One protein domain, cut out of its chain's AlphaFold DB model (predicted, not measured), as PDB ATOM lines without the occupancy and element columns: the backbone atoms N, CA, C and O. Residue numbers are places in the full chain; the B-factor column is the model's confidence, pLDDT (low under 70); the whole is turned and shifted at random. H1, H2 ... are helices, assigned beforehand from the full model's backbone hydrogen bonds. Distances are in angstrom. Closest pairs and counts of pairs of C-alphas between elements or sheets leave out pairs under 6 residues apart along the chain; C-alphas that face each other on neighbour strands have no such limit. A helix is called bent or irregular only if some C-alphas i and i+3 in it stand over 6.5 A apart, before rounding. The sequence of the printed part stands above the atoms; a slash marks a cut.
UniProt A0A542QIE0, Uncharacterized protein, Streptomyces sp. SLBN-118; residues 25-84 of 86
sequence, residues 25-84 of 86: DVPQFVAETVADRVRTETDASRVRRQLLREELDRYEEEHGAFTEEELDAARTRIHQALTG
ATOM      1  N   ASP A  25       5.677  34.523 -73.261       85.12
ATOM      2  CA  ASP A  25       6.827  34.259 -72.395       85.12
ATOM      3  C   ASP A  25       6.500  33.056 -71.496       85.12
ATOM      4  O   ASP A  25       5.951  33.166 -70.393       85.12
ATOM      5  N   VAL A  26       6.784  31.867 -72.029       82.88
ATOM      6  CA  VAL A  26       6.568  30.589 -71.339       82.88
ATOM      7  C   VAL A  26       7.457  30.459 -70.091       82.88
ATOM      8  O   VAL A  26       6.933  30.060 -69.049       82.88
ATOM      9  N   PRO A  27       8.767  30.794 -70.124       82.81
ATOM     10  CA  PRO A  27       9.621  30.720 -68.938       82.81
ATOM     11  C   PRO A  27       9.126  31.563 -67.761       82.81
ATOM     12  O   PRO A  27       9.110  31.062 -66.635       82.81
ATOM     13  N   GLN A  28       8.709  32.810 -68.002       83.00
ATOM     14  CA  GLN A  28       8.216  33.682 -66.938       83.00
ATOM     15  C   GLN A  28       6.908  33.147 -66.347       83.00
ATOM     16  O   GLN A  28       6.792  33.031 -65.128       83.00
ATOM     17  N   PHE A  29       5.962  32.736 -67.195       84.88
ATOM     18  CA  PHE A  29       4.692  32.177 -66.735       84.88
ATOM     19  C   PHE A  29       4.885  30.903 -65.898       84.88
ATOM     20  O   PHE A  29       4.243  30.729 -64.860       84.88
ATOM     21  N   VAL A  30       5.804  30.019 -66.305       84.38
ATOM     22  CA  VAL A  30       6.152  28.817 -65.532       84.38
ATOM     23  C   VAL A  30       6.809  29.194 -64.204       84.38
ATOM     24  O   VAL A  30       6.455  28.615 -63.180       84.38
ATOM     25  N   ALA A  31       7.722  30.167 -64.183       82.88
ATOM     26  CA  ALA A  31       8.361  30.616 -62.948       82.88
ATOM     27  C   ALA A  31       7.343  31.190 -61.945       82.88
ATOM     28  O   ALA A  31       7.385  30.837 -60.767       82.88
ATOM     29  N   GLU A  32       6.405  32.019 -62.409       81.69
ATOM     30  CA  GLU A  32       5.343  32.602 -61.580       81.69
ATOM     31  C   GLU A  32       4.359  31.536 -61.084       81.69
ATOM     32  O   GLU A  32       4.064  31.476 -59.890       81.69
ATOM     33  N   THR A  33       3.921  30.637 -61.970       83.19
ATOM     34  CA  THR A  33       3.003  29.542 -61.620       83.19
ATOM     35  C   THR A  33       3.638  28.591 -60.612       83.19
ATOM     36  O   THR A  33       3.000  28.207 -59.636       83.19
ATOM     37  N   VAL A  34       4.908  28.219 -60.809       78.81
ATOM     38  CA  VAL A  34       5.644  27.371 -59.864       78.81
ATOM     39  C   VAL A  34       5.841  28.096 -58.536       78.81
ATOM     40  O   VAL A  34       5.660  27.477 -57.493       78.81
ATOM     41  N   ALA A  35       6.161  29.392 -58.532       75.62
ATOM     42  CA  ALA A  35       6.297  30.153 -57.292       75.62
ATOM     43  C   ALA A  35       4.981  30.216 -56.495       75.62
ATOM     44  O   ALA A  35       5.000  30.041 -55.274       75.62
ATOM     45  N   ASP A  36       3.844  30.415 -57.166       71.81
ATOM     46  CA  ASP A  36       2.520  30.447 -56.535       71.81
ATOM     47  C   ASP A  36       2.069  29.055 -56.057       71.81
ATOM     48  O   ASP A  36       1.606  28.875 -54.925       71.81
ATOM     49  N   ARG A  37       2.307  28.024 -56.874       65.94
ATOM     50  CA  ARG A  37       2.013  26.625 -56.540       65.94
ATOM     51  C   ARG A  37       2.847  26.132 -55.360       65.94
ATOM     52  O   ARG A  37       2.309  25.532 -54.437       65.94
ATOM     53  N   VAL A  38       4.148  26.420 -55.353       65.12
ATOM     54  CA  VAL A  38       5.037  26.059 -54.242       65.12
ATOM     55  C   VAL A  38       4.607  26.781 -52.972       65.12
ATOM     56  O   VAL A  38       4.587  26.150 -51.922       65.12
ATOM     57  N   ARG A  39       4.221  28.060 -53.036       61.78
ATOM     58  CA  ARG A  39       3.723  28.797 -51.866       61.78
ATOM     59  C   ARG A  39       2.463  28.136 -51.291       61.78
ATOM     60  O   ARG A  39       2.436  27.791 -50.115       61.78
ATOM     61  N   THR A  40       1.478  27.851 -52.136       57.44
ATOM     62  CA  THR A  40       0.192  27.267 -51.716       57.44
ATOM     63  C   THR A  40       0.297  25.815 -51.231       57.44
ATOM     64  O   THR A  40      -0.279  25.471 -50.197       57.44
ATOM     65  N   GLU A  41       1.064  24.960 -51.913       54.31
ATOM     66  CA  GLU A  41       1.287  23.569 -51.486       54.31
ATOM     67  C   GLU A  41       2.137  23.492 -50.216       54.31
ATOM     68  O   GLU A  41       1.890  22.650 -49.346       54.31
ATOM     69  N   THR A  42       3.109  24.395 -50.073       53.88
ATOM     70  CA  THR A  42       3.955  24.451 -48.881       53.88
ATOM     71  C   THR A  42       3.152  24.891 -47.664       53.88
ATOM     72  O   THR A  42       3.313  24.286 -46.609       53.88
ATOM     73  N   ASP A  43       2.247  25.858 -47.793       54.97
ATOM     74  CA  ASP A  43       1.470  26.358 -46.656       54.97
ATOM     75  C   ASP A  43       0.423  25.342 -46.182       54.97
ATOM     76  O   ASP A  43       0.359  25.035 -44.991       54.97
ATOM     77  N   ALA A  44      -0.330  24.718 -47.094       59.16
ATOM     78  CA  ALA A  44      -1.319  23.703 -46.720       59.16
ATOM     79  C   ALA A  44      -0.666  22.445 -46.116       59.16
ATOM     80  O   ALA A  44      -1.134  21.903 -45.110       59.16
ATOM     81  N   SER A  45       0.445  21.990 -46.704       60.59
ATOM     82  CA  SER A  45       1.165  20.808 -46.222       60.59
ATOM     83  C   SER A  45       1.908  21.084 -44.909       60.59
ATOM     84  O   SER A  45       1.960  20.217 -44.032       60.59
ATOM     85  N   ARG A  46       2.418  22.311 -44.713       63.56
ATOM     86  CA  ARG A  46       3.018  22.734 -43.440       63.56
ATOM     87  C   ARG A  46       1.987  22.865 -42.337       63.56
ATOM     88  O   ARG A  46       2.222  22.295 -41.283       63.56
ATOM     89  N   VAL A  47       0.855  23.528 -42.575       71.00
ATOM     90  CA  VAL A  47      -0.219  23.647 -41.575       71.00
ATOM     91  C   VAL A  47      -0.725  22.264 -41.177       71.00
ATOM     92  O   VAL A  47      -0.833  21.975 -39.993       71.00
ATOM     93  N   ARG A  48      -0.932  21.352 -42.132       71.88
ATOM     94  CA  ARG A  48      -1.345  19.980 -41.809       71.88
ATOM     95  C   ARG A  48      -0.302  19.227 -40.982       71.88
ATOM     96  O   ARG A  48      -0.673  18.546 -40.034       71.88
ATOM     97  N   ARG A  49       0.988  19.325 -41.329       75.50
ATOM     98  CA  ARG A  49       2.073  18.703 -40.545       75.50
ATOM     99  C   ARG A  49       2.206  19.310 -39.153       75.50
ATOM    100  O   ARG A  49       2.482  18.575 -38.214       75.50
ATOM    101  N   GLN A  50       2.036  20.622 -39.049       75.56
ATOM    102  CA  GLN A  50       2.076  21.368 -37.800       75.56
ATOM    103  C   GLN A  50       0.934  20.912 -36.884       75.56
ATOM    104  O   GLN A  50       1.202  20.438 -35.790       75.56
ATOM    105  N   LEU A  51      -0.305  20.935 -37.382       80.75
ATOM    106  CA  LEU A  51      -1.490  20.488 -36.645       80.75
ATOM    107  C   LEU A  51      -1.402  19.011 -36.249       80.75
ATOM    108  O   LEU A  51      -1.778  18.645 -35.144       80.75
ATOM    109  N   LEU A  52      -0.880  18.155 -37.136       84.69
ATOM    110  CA  LEU A  52      -0.668  16.744 -36.817       84.69
ATOM    111  C   LEU A  52       0.370  16.564 -35.706       84.69
ATOM    112  O   LEU A  52       0.198  15.697 -34.860       84.69
ATOM    113  N   ARG A  53       1.445  17.361 -35.706       85.19
ATOM    114  CA  ARG A  53       2.455  17.314 -34.647       85.19
ATOM    115  C   ARG A  53       1.875  17.784 -33.316       85.19
ATOM    116  O   ARG A  53       2.039  17.090 -32.332       85.19
ATOM    117  N   GLU A  54       1.139  18.890 -33.313       86.62
ATOM    118  CA  GLU A  54       0.482  19.415 -32.108       86.62
ATOM    119  C   GLU A  54      -0.527  18.424 -31.509       86.62
ATOM    120  O   GLU A  54      -0.667  18.344 -30.292       86.62
ATOM    121  N   GLU A  55      -1.220  17.652 -32.348       86.12
ATOM    122  CA  GLU A  55      -2.129  16.602 -31.885       86.12
ATOM    123  C   GLU A  55      -1.379  15.401 -31.290       86.12
ATOM    124  O   GLU A  55      -1.803  14.866 -30.268       86.12
ATOM    125  N   LEU A  56      -0.259  14.990 -31.897       86.62
ATOM    126  CA  LEU A  56       0.592  13.926 -31.350       86.62
ATOM    127  C   LEU A  56       1.225  14.346 -30.020       86.62
ATOM    128  O   LEU A  56       1.194  13.566 -29.076       86.62
ATOM    129  N   ASP A  57       1.717  15.582 -29.930       86.00
ATOM    130  CA  ASP A  57       2.309  16.126 -28.707       86.00
ATOM    131  C   ASP A  57       1.263  16.160 -27.573       86.00
ATOM    132  O   ASP A  57       1.535  15.708 -26.463       86.00
ATOM    133  N   ARG A  58       0.026  16.604 -27.861       86.00
ATOM    134  CA  ARG A  58      -1.079  16.571 -26.884       86.00
ATOM    135  C   ARG A  58      -1.413  15.147 -26.442       86.00
ATOM    136  O   ARG A  58      -1.659  14.910 -25.264       86.00
ATOM    137  N   TYR A  59      -1.418  14.198 -27.374       84.50
ATOM    138  CA  TYR A  59      -1.668  12.799 -27.052       84.50
ATOM    139  C   TYR A  59      -0.581  12.229 -26.130       84.50
ATOM    140  O   TYR A  59      -0.909  11.551 -25.160       84.50
ATOM    141  N   GLU A  60       0.694  12.542 -26.377       84.38
ATOM    142  CA  GLU A  60       1.794  12.122 -25.501       84.38
ATOM    143  C   GLU A  60       1.729  12.776 -24.112       84.38
ATOM    144  O   GLU A  60       2.080  12.138 -23.119       84.38
ATOM    145  N   GLU A  61       1.240  14.017 -24.009       84.56
ATOM    146  CA  GLU A  61       0.986  14.675 -22.720       84.56
ATOM    147  C   GLU A  61      -0.157  14.009 -21.931       84.56
ATOM    148  O   GLU A  61      -0.052  13.848 -20.713       84.56
ATOM    149  N   GLU A  62      -1.239  13.606 -22.604       85.56
ATOM    150  CA  GLU A  62      -2.429  13.017 -21.970       85.56
ATOM    151  C   GLU A  62      -2.280  11.515 -21.667       85.56
ATOM    152  O   GLU A  62      -2.811  11.029 -20.664       85.56
ATOM    153  N   HIS A  63      -1.554  10.773 -22.508       83.06
ATOM    154  CA  HIS A  63      -1.468   9.309 -22.457       83.06
ATOM    155  C   HIS A  63      -0.061   8.764 -22.169       83.06
ATOM    156  O   HIS A  63       0.078   7.575 -21.878       83.06
ATOM    157  N   GLY A  64       0.962   9.619 -22.171       81.44
ATOM    158  CA  GLY A  64       2.362   9.214 -22.072       81.44
ATOM    159  C   GLY A  64       2.982   8.913 -23.439       81.44
ATOM    160  O   GLY A  64       2.293   8.823 -24.452       81.44
ATOM    161  N   ALA A  65       4.310   8.778 -23.461       84.06
ATOM    162  CA  ALA A  65       5.071   8.563 -24.691       84.06
ATOM    163  C   ALA A  65       4.620   7.297 -25.435       84.06
ATOM    164  O   ALA A  65       4.365   6.264 -24.807       84.06
ATOM    165  N   PHE A  66       4.596   7.364 -26.769       84.56
ATOM    166  CA  PHE A  66       4.275   6.202 -27.597       84.56
ATOM    167  C   PHE A  66       5.242   5.047 -27.332       84.56
ATOM    168  O   PHE A  66       6.463   5.228 -27.264       84.56
ATOM    169  N   THR A  67       4.698   3.839 -27.221       87.00
ATOM    170  CA  THR A  67       5.512   2.637 -27.040       87.00
ATOM    171  C   THR A  67       6.212   2.242 -28.340       87.00
ATOM    172  O   THR A  67       5.788   2.579 -29.449       87.00
ATOM    173  N   GLU A  68       7.304   1.490 -28.218       85.94
ATOM    174  CA  GLU A  68       8.086   1.032 -29.371       85.94
ATOM    175  C   GLU A  68       7.253   0.144 -30.316       85.94
ATOM    176  O   GLU A  68       7.367   0.260 -31.535       85.94
ATOM    177  N   GLU A  69       6.345  -0.667 -29.760       85.19
ATOM    178  CA  GLU A  69       5.407  -1.509 -30.517       85.19
ATOM    179  C   GLU A  69       4.398  -0.677 -31.328       85.19
ATOM    180  O   GLU A  69       4.117  -0.984 -32.490       85.19
ATOM    181  N   GLU A  70       3.878   0.413 -30.756       82.81
ATOM    182  CA  GLU A  70       2.953   1.319 -31.450       82.81
ATOM    183  C   GLU A  70       3.645   2.073 -32.592       82.81
ATOM    184  O   GLU A  70       3.080   2.217 -33.683       82.81
ATOM    185  N   LEU A  71       4.888   2.509 -32.374       86.94
ATOM    186  CA  LEU A  71       5.696   3.180 -33.392       86.94
ATOM    187  C   LEU A  71       6.069   2.241 -34.545       86.94
ATOM    188  O   LEU A  71       6.058   2.669 -35.705       86.94
ATOM    189  N   ASP A  72       6.370   0.974 -34.257       89.69
ATOM    190  CA  ASP A  72       6.691  -0.029 -35.277       89.69
ATOM    191  C   ASP A  72       5.467  -0.378 -36.141       89.69
ATOM    192  O   ASP A  72       5.530  -0.372 -37.380       89.69
ATOM    193  N   ALA A  73       4.299  -0.540 -35.509       87.31
ATOM    194  CA  ALA A  73       3.035  -0.724 -36.214       87.31
ATOM    195  C   ALA A  73       2.681   0.491 -37.093       87.31
ATOM    196  O   ALA A  73       2.227   0.336 -38.234       87.31
ATOM    197  N   ALA A  74       2.907   1.714 -36.599       87.25
ATOM    198  CA  ALA A  74       2.687   2.937 -37.367       87.25
ATOM    199  C   ALA A  74       3.647   3.049 -38.564       87.25
ATOM    200  O   ALA A  74       3.210   3.353 -39.678       87.25
ATOM    201  N   ARG A  75       4.940   2.753 -38.371       87.25
ATOM    202  CA  ARG A  75       5.940   2.735 -39.452       87.25
ATOM    203  C   ARG A  75       5.589   1.737 -40.542       87.25
ATOM    204  O   ARG A  75       5.681   2.094 -41.714       87.25
ATOM    205  N   THR A  76       5.144   0.540 -40.168       88.50
ATOM    206  CA  THR A  76       4.723  -0.493 -41.121       88.50
ATOM    207  C   THR A  76       3.576   0.005 -42.002       88.50
ATOM    208  O   THR A  76       3.671  -0.048 -43.227       88.50
ATOM    209  N   ARG A  77       2.538   0.607 -41.405       86.38
ATOM    210  CA  ARG A  77       1.397   1.165 -42.158       86.38
ATOM    211  C   ARG A  77       1.790   2.332 -43.064       86.38
ATOM    212  O   ARG A  77       1.303   2.431 -44.187       86.38
ATOM    213  N   ILE A  78       2.674   3.216 -42.597       87.12
ATOM    214  CA  ILE A  78       3.190   4.330 -43.410       87.12
ATOM    215  C   ILE A  78       4.008   3.792 -44.587       87.12
ATOM    216  O   ILE A  78       3.878   4.291 -45.704       87.12
ATOM    217  N   HIS A  79       4.833   2.773 -44.349       84.62
ATOM    218  CA  HIS A  79       5.637   2.150 -45.390       84.62
ATOM    219  C   HIS A  79       4.758   1.505 -46.467       84.62
ATOM    220  O   HIS A  79       4.959   1.797 -47.646       84.62
ATOM    221  N   GLN A  80       3.738   0.739 -46.069       83.75
ATOM    222  CA  GLN A  80       2.736   0.150 -46.969       83.75
ATOM    223  C   GLN A  80       2.011   1.223 -47.795       83.75
ATOM    224  O   GLN A  80       1.948   1.143 -49.020       83.75
ATOM    225  N   ALA A  81       1.549   2.303 -47.153       76.75
ATOM    226  CA  ALA A  81       0.857   3.395 -47.837       76.75
ATOM    227  C   ALA A  81       1.735   4.151 -48.857       76.75
ATOM    228  O   ALA A  81       1.214   4.687 -49.833       76.75
ATOM    229  N   LEU A  82       3.055   4.215 -48.640       75.75
ATOM    230  CA  LEU A  82       4.002   4.895 -49.534       75.75
ATOM    231  C   LEU A  82       4.520   4.006 -50.670       75.75
ATOM    232  O   LEU A  82       4.861   4.525 -51.731       75.75
ATOM    233  N   THR A  83       4.610   2.695 -50.449       77.94
ATOM    234  CA  THR A  83       5.080   1.725 -51.455       77.94
ATOM    235  C   THR A  83       3.943   1.121 -52.276       77.94
ATOM    236  O   THR A  83       4.199   0.595 -53.355       77.94
ATOM    237  N   GLY A  84       2.690   1.272 -51.829       59.47
ATOM    238  CA  GLY A  84       1.508   0.777 -52.534       59.47
ATOM    239  C   GLY A  84       1.323  -0.739 -52.444       59.47
ATOM    240  O   GLY A  84       0.487  -1.271 -53.171       59.47
TER     241      GLY A  84
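AT A GLANCE: This is residues 25 to 84 of the 86 residues of an uncharacterized protein of Streptomyces sp. SLBN-118 (UniProt A0A542QIE0). A long, nearly straight helix, H1, ends in a turn from which a shorter helix, H2, folds back as the short arm of an open hook, with a gap between the two. H1 makes the longest axis, and its first part sticks out beyond H2 with nothing packed on it. The printed part has 60 residues with two named helices, H1 then H2, and no named strand; the class is all helix. The whole is extended, with a radius of gyration of the C-alphas of 18.1 A, and flat, spanning 56 by 28 by 10 A.

HOW THE PARTS SIT: H1, residues 26 to 63, has the N-to-C direction (-0.16, -0.40, 0.90). A tight link of 4 residues leads to H2, residues 68 to 83, with the direction (-0.12, 0.12, -0.99). H1 and H2 are apart: no C-alpha of the one is within 8 A of the other. Residues 25 to 55, of which 26 to 55 belong to H1, stand free, and so do residues 67 to 84, of which 68 to 83 belong to H2. In H1 and H2 every O i to N i+4 pair is within hydrogen-bond range.

IN THESE COORDINATES: H1 begins at C-alpha 26, (6.568, 30.589, -71.339), and ends at C-alpha 63, (-1.468, 9.309, -22.457), 53.9 A from first to last C-alpha. H2 begins at C-alpha 68, (8.086, 1.032, -29.371), and ends at C-alpha 83, (5.080, 1.725, -51.455), 22.3 A long. Neither helix is bent.

THE WHOLE: The two C-alphas farthest apart, those of Asp 25 and His 63, are 56.4 A apart. The first and last printed C-alphas, those of Asp 25 and Gly 84, are 39.3 A apart. The printed part has no cut. Its mean pLDDT is 78.7, and residues 37 to 46, within H1, and residue 84 are under 70.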